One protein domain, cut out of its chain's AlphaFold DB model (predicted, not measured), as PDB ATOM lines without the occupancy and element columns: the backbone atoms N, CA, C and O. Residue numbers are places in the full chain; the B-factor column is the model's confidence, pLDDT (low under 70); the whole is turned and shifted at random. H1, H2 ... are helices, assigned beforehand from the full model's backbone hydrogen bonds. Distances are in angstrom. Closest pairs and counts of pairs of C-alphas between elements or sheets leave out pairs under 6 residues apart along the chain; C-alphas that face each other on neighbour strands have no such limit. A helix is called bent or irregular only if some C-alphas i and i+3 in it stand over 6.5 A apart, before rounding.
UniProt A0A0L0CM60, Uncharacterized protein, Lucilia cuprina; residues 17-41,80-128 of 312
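Overview. This is residues 17 to 41 and 80 to 128 of the 312 residues of an uncharacterized protein of Lucilia cuprina (UniProt A0A0L0CM60). H2 runs through the middle of an all-helix domain, with H3 loosely beside it on one side, H5 packed on it on the other, and H4 running the opposite way near H2 and packed on H5. Short H1 sits near the end where H2 and H3 begin and H4 ends. The 74 printed residues hold five named helices, H1 to H5 in chain order, and no named strand. The whole is compact and rounded, with a radius of gyration of the C-alphas of 11.9 A and spans of 34 by 27 by 21 A.

Along the chain. Find C-alpha 17 at (-23.351, 0.816, 16.001), where H1, residues 17 to 21, begins. H2, residues 24 to 39, covers 22.9 A; it has a kink of 29 degrees near residue 32 and is only just irregular, C-alphas 29 and 32 being 6.7 A apart. H3, residues 80 to 94, covers 22.6 A, and H4, residues 98 to 110, covers 18.8 A. H5, residues 112 to 121, ends at (-18.326, 17.271, 0.491).

Arrangement. H2, H4 and H5 form an up and down bundle, each running against the one before. Look at C-alphas 31 and 118, the closest of H2 and H5, 6.2 A apart: these helices touch at a steep tilt of 38 degrees, only just past shallow. H4 touches H5 with residues 104 to 109 alone, closest at C-alphas 108 and 115, 3.8 A; they form a helical hairpin. H3 is close to H2 but not clearly touching, at a shallow tilt of 17 degrees, the same way; C-alphas 26 and 81 come closest, at 7.6 A. H1 is close to H4 but not clearly touching, its C-alpha 20 being 7.2 A from C-alpha 110. Every O i to N i+4 pair is within hydrogen-bond range in H1, H4 and H5; in H2 10 of 12 are, in H3 9 of 11.

Size, cuts and confidence. C-alphas 80 and 125 are the two farthest apart, at 34.8 A. Residues 42 to 79 are not printed, and C-alphas 41 and 80 stand 26.1 A apart across that cut. The links printed whole are tight. Residue 41 and residues 124 to 128 have pLDDT under 70.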
ATOM      1  N   GLN A  17     -23.999   2.077  15.655       95.81
ATOM      2  CA  GLN A  17     -23.351   0.816  16.001       95.81
ATOM      3  C   GLN A  17     -22.701   0.165  14.772       95.81
ATOM      4  O   GLN A  17     -21.538  -0.222  14.823       95.81
ATOM      5  N   TRP A  18     -23.422   0.072  13.654       95.88
ATOM      6  CA  TRP A  18     -22.893  -0.507  12.423       95.88
ATOM      7  C   TRP A  18     -21.688   0.263  11.904       95.88
ATOM      8  O   TRP A  18     -20.730  -0.369  11.479       95.88
ATOM      9  N   PHE A  19     -21.707   1.592  11.994       95.81
ATOM     10  CA  PHE A  19     -20.587   2.439  11.600       95.81
ATOM     11  C   PHE A  19     -19.314   2.130  12.404       95.81
ATOM     12  O   PHE A  19     -18.225   2.059  11.836       95.81
ATOM     13  N   ASN A  20     -19.448   1.858  13.707       94.69
ATOM     14  CA  ASN A  20     -18.323   1.404  14.531       94.69
ATOM     15  C   ASN A  20     -17.782   0.038  14.082       94.69
ATOM     16  O   ASN A  20     -16.573  -0.170  14.109       94.69
ATOM     17  N   GLU A  21     -18.660  -0.870  13.653       95.12
ATOM     18  CA  GLU A  21     -18.298  -2.213  13.180       95.12
ATOM     19  C   GLU A  21     -17.739  -2.238  11.745       95.12
ATOM     20  O   GLU A  21     -17.109  -3.219  11.351       95.12
ATOM     21  N   TRP A  22     -17.998  -1.205  10.940       94.88
ATOM     22  CA  TRP A  22     -17.518  -1.116   9.563       94.88
ATOM     23  C   TRP A  22     -16.005  -0.923   9.498       94.88
ATOM     24  O   TRP A  22     -15.421  -0.196  10.307       94.88
ATOM     25  N   SER A  23     -15.378  -1.544   8.495       93.50
ATOM     26  CA  SER A  23     -13.976  -1.272   8.169       93.50
ATOM     27  C   SER A  23     -13.802   0.159   7.655       93.50
ATOM     28  O   SER A  23     -14.755   0.765   7.170       93.50
ATOM     29  N   GLU A  24     -12.579   0.692   7.702       92.62
ATOM     30  CA  GLU A  24     -12.272   2.037   7.186       92.62
ATOM     31  C   GLU A  24     -12.741   2.210   5.731       92.62
ATOM     32  O   GLU A  24     -13.429   3.175   5.413       92.62
ATOM     33  N   LEU A  25     -12.507   1.202   4.881       90.75
ATOM     34  CA  LEU A  25     -12.980   1.203   3.493       90.75
ATOM     35  C   LEU A  25     -14.514   1.282   3.388       90.75
ATOM     36  O   LEU A  25     -15.042   2.019   2.565       90.75
ATOM     37  N   GLN A  26     -15.243   0.555   4.239       93.94
ATOM     38  CA  GLN A  26     -16.710   0.610   4.264       93.94
ATOM     39  C   GLN A  26     -17.229   1.957   4.778       93.94
ATOM     40  O   GLN A  26     -18.274   2.424   4.327       93.94
ATOM     41  N   ARG A  27     -16.521   2.592   5.718       94.38
ATOM     42  CA  ARG A  27     -16.869   3.939   6.195       94.38
ATOM     43  C   ARG A  27     -16.672   4.974   5.095       94.38
ATOM     44  O   ARG A  27     -17.546   5.819   4.914       94.38
ATOM     45  N   ASP A  28     -15.589   4.861   4.333       92.00
ATOM     46  CA  ASP A  28     -15.340   5.697   3.159       92.00
ATOM     47  C   ASP A  28     -16.420   5.501   2.088       92.00
ATOM     48  O   ASP A  28     -16.995   6.482   1.615       92.00
ATOM     49  N   ASP A  29     -16.798   4.254   1.793       90.38
ATOM     50  CA  ASP A  29     -17.897   3.943   0.868       90.38
ATOM     51  C   ASP A  29     -19.260   4.486   1.354       90.38
ATOM     52  O   ASP A  29     -20.170   4.715   0.552       90.38
ATOM     53  N   PHE A  30     -19.426   4.713   2.661       93.75
ATOM     54  CA  PHE A  30     -20.645   5.286   3.230       93.75
ATOM     55  C   PHE A  30     -20.730   6.813   3.098       93.75
ATOM     56  O   PHE A  30     -21.840   7.346   3.034       93.75
ATOM     57  N   VAL A  31     -19.600   7.524   3.012       92.19
ATOM     58  CA  VAL A  31     -19.560   8.994   2.875       92.19
ATOM     59  C   VAL A  31     -20.480   9.516   1.769       92.19
ATOM     60  O   VAL A  31     -21.350  10.332   2.081       92.19
ATOM     61  N   PRO A  32     -20.375   9.066   0.503       90.50
ATOM     62  CA  PRO A  32     -21.223   9.593  -0.565       90.50
ATOM     63  C   PRO A  32     -22.713   9.294  -0.342       90.50
ATOM     64  O   PRO A  32     -23.565  10.108  -0.701       90.50
ATOM     65  N   ILE A  33     -23.047   8.162   0.290       91.25
ATOM     66  CA  ILE A  33     -24.432   7.811   0.639       91.25
ATOM     67  C   ILE A  33     -24.981   8.790   1.676       91.25
ATOM     68  O   ILE A  33     -26.103   9.284   1.544       91.25
ATOM     69  N   LEU A  34     -24.189   9.074   2.710       91.19
ATOM     70  CA  LEU A  34     -24.580   9.977   3.779       91.19
ATOM     71  C   LEU A  34     -24.688  11.420   3.287       91.19
ATOM     72  O   LEU A  34     -25.670  12.086   3.598       91.19
ATOM     73  N   VAL A  35     -23.726  11.888   2.490       90.06
ATOM     74  CA  VAL A  35     -23.768  13.223   1.877       90.06
ATOM     75  C   VAL A  35     -25.032  13.364   1.036       90.06
ATOM     76  O   VAL A  35     -25.773  14.320   1.241       90.06
ATOM     77  N   LYS A  36     -25.355  12.371   0.190       87.38
ATOM     78  CA  LYS A  36     -26.612  12.359  -0.572       87.38
ATOM     79  C   LYS A  36     -27.837  12.442   0.338       87.38
ATOM     80  O   LYS A  36     -28.791  13.136   0.013       87.38
ATOM     81  N   TYR A  37     -27.852  11.726   1.458       88.06
ATOM     82  CA  TYR A  37     -28.966  11.803   2.402       88.06
ATOM     83  C   TYR A  37     -29.089  13.200   3.038       88.06
ATOM     84  O   TYR A  37     -30.198  13.722   3.180       88.06
ATOM     85  N   ILE A  38     -27.966  13.829   3.390       87.75
ATOM     86  CA  ILE A  38     -27.951  15.158   4.005       87.75
ATOM     87  C   ILE A  38     -28.415  16.221   2.999       87.75
ATOM     88  O   ILE A  38     -29.329  16.978   3.325       87.75
ATOM     89  N   THR A  39     -27.878  16.222   1.774       86.06
ATOM     90  CA  THR A  39     -28.197  17.212   0.726       86.06
ATOM     91  C   THR A  39     -29.513  16.941  -0.001       86.06
ATOM     92  O   THR A  39     -30.178  17.867  -0.445       86.06
ATOM     93  N   GLY A  40     -29.910  15.675  -0.120       75.12
ATOM     94  CA  GLY A  40     -31.019  15.224  -0.959       75.12
ATOM     95  C   GLY A  40     -32.393  15.214  -0.296       75.12
ATOM     96  O   GLY A  40     -33.320  14.669  -0.885       75.12
ATOM     97  N   SER A  41     -32.561  15.781   0.904       55.94
ATOM     98  CA  SER A  41     -33.913  16.125   1.364       55.94
ATOM     99  C   SER A  41     -34.035  17.630   1.351       55.94
ATOM    100  O   SER A  41     -33.404  18.263   2.183       55.94
ATOM    101  N   LEU A  80     -23.251  -8.178   4.038       90.56
ATOM    102  CA  LEU A  80     -23.836  -7.624   5.265       90.56
ATOM    103  C   LEU A  80     -23.873  -6.087   5.240       90.56
ATOM    104  O   LEU A  80     -24.847  -5.483   5.687       90.56
ATOM    105  N   PHE A  81     -22.833  -5.458   4.692       91.81
ATOM    106  CA  PHE A  81     -22.779  -4.010   4.519       91.81
ATOM    107  C   PHE A  81     -23.886  -3.522   3.582       91.81
ATOM    108  O   PHE A  81     -24.658  -2.650   3.965       91.81
ATOM    109  N   GLN A  82     -24.062  -4.162   2.424       90.31
ATOM    110  CA  GLN A  82     -25.147  -3.846   1.491       90.31
ATOM    111  C   GLN A  82     -26.529  -4.009   2.142       90.31
ATOM    112  O   GLN A  82     -27.386  -3.140   1.985       90.31
ATOM    113  N   CYS A  83     -26.736  -5.060   2.948       92.19
ATOM    114  CA  CYS A  83     -27.961  -5.223   3.735       92.19
ATOM    115  C   CYS A  83     -28.201  -4.034   4.680       92.19
ATOM    116  O   CYS A  83     -29.316  -3.515   4.745       92.19
ATOM    117  N   ARG A  84     -27.164  -3.578   5.391       94.12
ATOM    118  CA  ARG A  84     -27.233  -2.436   6.321       94.12
ATOM    119  C   ARG A  84     -27.495  -1.114   5.598       94.12
ATOM    120  O   ARG A  84     -28.339  -0.345   6.045       94.12
ATOM    121  N   ILE A  85     -26.851  -0.875   4.453       92.94
ATOM    122  CA  ILE A  85     -27.100   0.313   3.621       92.94
ATOM    123  C   ILE A  85     -28.524   0.317   3.066       92.94
ATOM    124  O   ILE A  85     -29.187   1.353   3.048       92.94
ATOM    125  N   LYS A  86     -29.037  -0.847   2.659       89.88
ATOM    126  CA  LYS A  86     -30.424  -0.974   2.207       89.88
ATOM    127  C   LYS A  86     -31.412  -0.605   3.315       89.88
ATOM    128  O   LYS A  86     -32.367   0.120   3.046       89.88
ATOM    129  N   LEU A  87     -31.162  -1.049   4.549       91.69
ATOM    130  CA  LEU A  87     -31.966  -0.659   5.712       91.69
ATOM    131  C   LEU A  87     -31.851   0.838   6.005       91.69
ATOM    132  O   LEU A  87     -32.877   1.490   6.163       91.69
ATOM    133  N   PHE A  88     -30.642   1.401   5.984       92.69
ATOM    134  CA  PHE A  88     -30.433   2.845   6.131       92.69
ATOM    135  C   PHE A  88     -31.292   3.647   5.139       92.69
ATOM    136  O   PHE A  88     -32.038   4.529   5.555       92.69
ATOM    137  N   ASN A  89     -31.277   3.281   3.854       90.25
ATOM    138  CA  ASN A  89     -32.074   3.940   2.811       90.25
ATOM    139  C   ASN A  89     -33.593   3.773   2.977       90.25
ATOM    140  O   ASN A  89     -34.369   4.562   2.440       90.25
ATOM    141  N   GLN A  90     -34.040   2.734   3.683       88.50
ATOM    142  CA  GLN A  90     -35.453   2.523   3.996       88.50
ATOM    143  C   GLN A  90     -35.891   3.301   5.247       88.50
ATOM    144  O   GLN A  90     -37.041   3.740   5.347       88.50
ATOM    145  N   TRP A  91     -35.000   3.434   6.225       89.69
ATOM    146  CA  TRP A  91     -35.251   4.116   7.493       89.69
ATOM    147  C   TRP A  91     -35.200   5.635   7.331       89.69
ATOM    148  O   TRP A  91     -36.126   6.329   7.745       89.69
ATOM    149  N   ASN A  92     -34.202   6.136   6.603       86.12
ATOM    150  CA  ASN A  92     -33.912   7.562   6.494       86.12
ATOM    151  C   ASN A  92     -35.026   8.407   5.837       86.12
ATOM    152  O   ASN A  92     -35.121   9.598   6.105       86.12
ATOM    153  N   ARG A  93     -35.935   7.794   5.061       84.81
ATOM    154  CA  ARG A  93     -37.094   8.472   4.444       84.81
ATOM    155  C   ARG A  93     -38.088   9.038   5.455       84.81
ATOM    156  O   ARG A  93     -38.878   9.905   5.112       84.81
ATOM    157  N   ARG A  94     -38.104   8.490   6.672       82.06
ATOM    158  CA  ARG A  94     -39.050   8.851   7.741       82.06
ATOM    159  C   ARG A  94     -38.388   9.669   8.850       82.06
ATOM    160  O   ARG A  94     -39.032   9.963   9.852       82.06
ATOM    161  N   TRP A  95     -37.100   9.974   8.715       86.44
ATOM    162  CA  TRP A  95     -36.350  10.663   9.754       86.44
ATOM    163  C   TRP A  95     -36.541  12.179   9.642       86.44
ATOM    164  O   TRP A  95     -36.477  12.718   8.537       86.44
ATOM    165  N   PRO A  96     -36.751  12.884  10.766       85.19
ATOM    166  CA  PRO A  96     -36.798  14.336  10.759       85.19
ATOM    167  C   PRO A  96     -35.407  14.914  10.468       85.19
ATOM    168  O   PRO A  96     -34.378  14.281  10.709       85.19
ATOM    169  N   ILE A  97     -35.376  16.145   9.966       84.12
ATOM    170  CA  ILE A  97     -34.156  16.814   9.485       84.12
ATOM    171  C   ILE A  97     -33.110  16.947  10.602       84.12
ATOM    172  O   ILE A  97     -31.922  16.759  10.355       84.12
ATOM    173  N   GLU A  98     -33.548  17.135  11.849       87.31
ATOM    174  CA  GLU A  98     -32.696  17.184  13.048       87.31
ATOM    175  C   GLU A  98     -31.807  15.936  13.211       87.31
ATOM    176  O   GLU A  98     -30.687  16.001  13.726       87.31
ATOM    177  N   PHE A  99     -32.268  14.772  12.738       87.81
ATOM    178  CA  PHE A  99     -31.485  13.539  12.817       87.81
ATOM    179  C   PHE A  99     -30.303  13.527  11.850       87.81
ATOM    180  O   PHE A  99     -29.346  12.791  12.091       87.81
ATOM    181  N   LYS A 100     -30.333  14.328  10.778       88.25
ATOM    182  CA  LYS A 100     -29.215  14.445   9.835       88.25
ATOM    183  C   LYS A 100     -27.991  15.032  10.516       88.25
ATOM    184  O   LYS A 100     -26.926  14.420  10.489       88.25
ATOM    185  N   GLU A 101     -28.175  16.168  11.178       90.19
ATOM    186  CA  GLU A 101     -27.117  16.869  11.905       90.19
ATOM    187  C   GLU A 101     -26.587  16.002  13.047       90.19
ATOM    188  O   GLU A 101     -25.379  15.805  13.182       90.19
ATOM    189  N   LYS A 102     -27.495  15.373  13.804       92.38
ATOM    190  CA  LYS A 102     -27.137  14.443  14.880       92.38
ATOM    191  C   LYS A 102     -26.337  13.237  14.368       92.38
ATOM    192  O   LYS A 102     -25.381  12.821  15.022       92.38
ATOM    193  N   LEU A 103     -26.710  12.664  13.219       92.88
ATOM    194  CA  LEU A 103     -25.991  11.537  12.612       92.88
ATOM    195  C   LEU A 103     -24.608  11.965  12.121       92.88
ATOM    196  O   LEU A 103     -23.625  11.290  12.417       92.88
ATOM    197  N   GLN A 104     -24.528  13.093  11.414       93.06
ATOM    198  CA  GLN A 104     -23.270  13.663  10.943       93.06
ATOM    199  C   GLN A 104     -22.315  13.934  12.109       93.06
ATOM    200  O   GLN A 104     -21.147  13.547  12.051       93.06
ATOM    201  N   GLN A 105     -22.814  14.548  13.184       94.00
ATOM    202  CA  GLN A 105     -22.035  14.800  14.389       94.00
ATOM    203  C   GLN A 105     -21.526  13.491  14.999       94.00
ATOM    204  O   GLN A 105     -20.331  13.363  15.251       94.00
ATOM    205  N   LYS A 106     -22.402  12.494  15.196       94.88
ATOM    206  CA  LYS A 106     -22.002  11.214  15.799       94.88
ATOM    207  C   LYS A 106     -20.973  10.462  14.967       94.88
ATOM    208  O   LYS A 106     -20.061   9.872  15.535       94.88
ATOM    209  N   ILE A 107     -21.090  10.499  13.646       94.62
ATOM    210  CA  ILE A 107     -20.103   9.893  12.751       94.62
ATOM    211  C   ILE A 107     -18.757  10.612  12.857       94.62
ATOM    212  O   ILE A 107     -17.737   9.943  12.982       94.62
ATOM    213  N   GLY A 108     -18.749  11.948  12.894       93.12
ATOM    214  CA  GLY A 108     -17.519  12.722  13.081       93.12
ATOM    215  C   GLY A 108     -16.861  12.533  14.453       93.12
ATOM    216  O   GLY A 108     -15.641  12.588  14.548       93.12
ATOM    217  N   GLU A 109     -17.642  12.275  15.506       95.00
ATOM    218  CA  GLU A 109     -17.121  11.924  16.838       95.00
ATOM    219  C   GLU A 109     -16.442  10.543  16.854       95.00
ATOM    220  O   GLU A 109     -15.477  10.345  17.588       95.00
ATOM    221  N   ILE A 110     -16.942   9.587  16.063       93.31
ATOM    222  CA  ILE A 110     -16.370   8.234  15.960       93.31
ATOM    223  C   ILE A 110     -15.139   8.228  15.054       93.31
ATOM    224  O   ILE A 110     -14.158   7.539  15.339       93.31
ATOM    225  N   ASP A 111     -15.205   8.958  13.946       93.50
ATOM    226  CA  ASP A 111     -14.172   8.987  12.925       93.50
ATOM    227  C   ASP A 111     -14.009  10.409  12.380       93.50
ATOM    228  O   ASP A 111     -14.756  10.869  11.508       93.50
ATOM    229  N   GLY A 112     -13.011  11.116  12.917       92.25
ATOM    230  CA  GLY A 112     -12.733  12.502  12.550       92.25
ATOM    231  C   GLY A 112     -12.417  12.670  11.064       92.25
ATOM    232  O   GLY A 112     -12.902  13.618  10.450       92.25
ATOM    233  N   LYS A 113     -11.701  11.712  10.454       91.88
ATOM    234  CA  LYS A 113     -11.344  11.761   9.027       91.88
ATOM    235  C   LYS A 113     -12.591  11.689   8.153       91.88
ATOM    236  O   LYS A 113     -12.756  12.473   7.221       91.88
ATOM    237  N   VAL A 114     -13.493  10.759   8.463       91.81
ATOM    238  CA  VAL A 114     -14.764  10.609   7.742       91.81
ATOM    239  C   VAL A 114     -15.658  11.833   7.964       91.81
ATOM    240  O   VAL A 114     -16.251  12.345   7.015       91.81
ATOM    241  N   GLY A 115     -15.711  12.355   9.193       90.94
ATOM    242  CA  GLY A 115     -16.431  13.587   9.522       90.94
ATOM    243  C   GLY A 115     -15.957  14.801   8.719       90.94
ATOM    244  O   GLY A 115     -16.783  15.570   8.222       90.94
ATOM    245  N   GLU A 116     -14.644  14.962   8.549       92.00
ATOM    246  CA  GLU A 116     -14.051  16.000   7.701       92.00
ATOM    247  C   GLU A 116     -14.400  15.800   6.226       92.00
ATOM    248  O   GLU A 116     -14.863  16.749   5.593       92.00
ATOM    249  N   LYS A 117     -14.292  14.572   5.698       90.06
ATOM    250  CA  LYS A 117     -14.710  14.248   4.320       90.06
ATOM    251  C   LYS A 117     -16.172  14.626   4.063       90.06
ATOM    252  O   LYS A 117     -16.476  15.220   3.032       90.06
ATOM    253  N   ILE A 118     -17.071  14.342   5.009       91.06
ATOM    254  CA  ILE A 118     -18.490  14.717   4.908       91.06
ATOM    255  C   ILE A 118     -18.650  16.242   4.913       91.06
ATOM    256  O   ILE A 118     -19.348  16.780   4.062       91.06
ATOM    257  N   LYS A 119     -17.998  16.955   5.840       89.38
ATOM    258  CA  LYS A 119     -18.066  18.426   5.913       89.38
ATOM    259  C   LYS A 119     -17.532  19.094   4.644       89.38
ATOM    260  O   LYS A 119     -18.131  20.057   4.177       89.38
ATOM    261  N   LEU A 120     -16.438  18.579   4.085       88.56
ATOM    262  CA  LEU A 120     -15.860  19.062   2.832       88.56
ATOM    263  C   LEU A 120     -16.803  18.818   1.652       88.56
ATOM    264  O   LEU A 120     -17.054  19.743   0.888       88.56
ATOM    265  N   ALA A 121     -17.382  17.618   1.551       84.81
ATOM    266  CA  ALA A 121     -18.326  17.271   0.491       84.81
ATOM    267  C   ALA A 121     -19.653  18.052   0.565       84.81
ATOM    268  O   ALA A 121     -20.349  18.176  -0.439       84.81
ATOM    269  N   LEU A 122     -20.009  18.577   1.741       84.12
ATOM    270  CA  LEU A 122     -21.169  19.452   1.930       84.12
ATOM    271  C   LEU A 122     -20.885  20.919   1.576       84.12
ATOM    272  O   LEU A 122     -21.831  21.694   1.452       84.12
ATOM    273  N   ASN A 123     -19.620  21.320   1.425       81.62
ATOM    274  CA  ASN A 123     -19.278  22.684   1.042       81.62
ATOM    275  C   ASN A 123     -19.384  22.828  -0.491       81.62
ATOM    276  O   ASN A 123     -18.564  22.251  -1.210       81.62
ATOM    277  N   PRO A 124     -20.352  23.605  -1.015       62.41
ATOM    278  CA  PRO A 124     -20.624  23.690  -2.453       62.41
ATOM    279  C   PRO A 124     -19.459  24.264  -3.274       62.41
ATOM    280  O   PRO A 124     -19.430  24.098  -4.488       62.41
ATOM    281  N   ASN A 125     -18.480  24.901  -2.624       58.97
ATOM    282  CA  ASN A 125     -17.318  25.497  -3.286       58.97
ATOM    283  C   ASN A 125     -16.154  24.512  -3.499       58.97
ATOM    284  O   ASN A 125     -15.147  24.892  -4.092       58.97
ATOM    285  N   ASN A 126     -16.259  23.271  -3.010       55.41
ATOM    286  CA  ASN A 126     -15.211  22.253  -3.119       55.41
ATOM    287  C   ASN A 126     -15.737  20.974  -3.785       55.41
ATOM    288  O   ASN A 126     -15.571  19.864  -3.285       55.41
ATOM    289  N   THR A 127     -16.380  21.122  -4.945       48.66
ATOM    290  CA  THR A 127     -16.744  20.007  -5.835       48.66
ATOM    291  C   THR A 127     -15.516  19.448  -6.564       48.66
ATOM    292  O   THR A 127     -15.521  19.263  -7.780       48.66
ATOM    293  N   GLY A 128     -14.438  19.184  -5.825       46.47
ATOM    294  CA  GLY A 128     -13.356  18.317  -6.259       46.47
ATOM    295  C   GLY A 128     -13.811  16.873  -6.106       46.47
ATOM    296  O   GLY A 128     -13.651  16.282  -5.048       46.47
TER     297      GLY A 128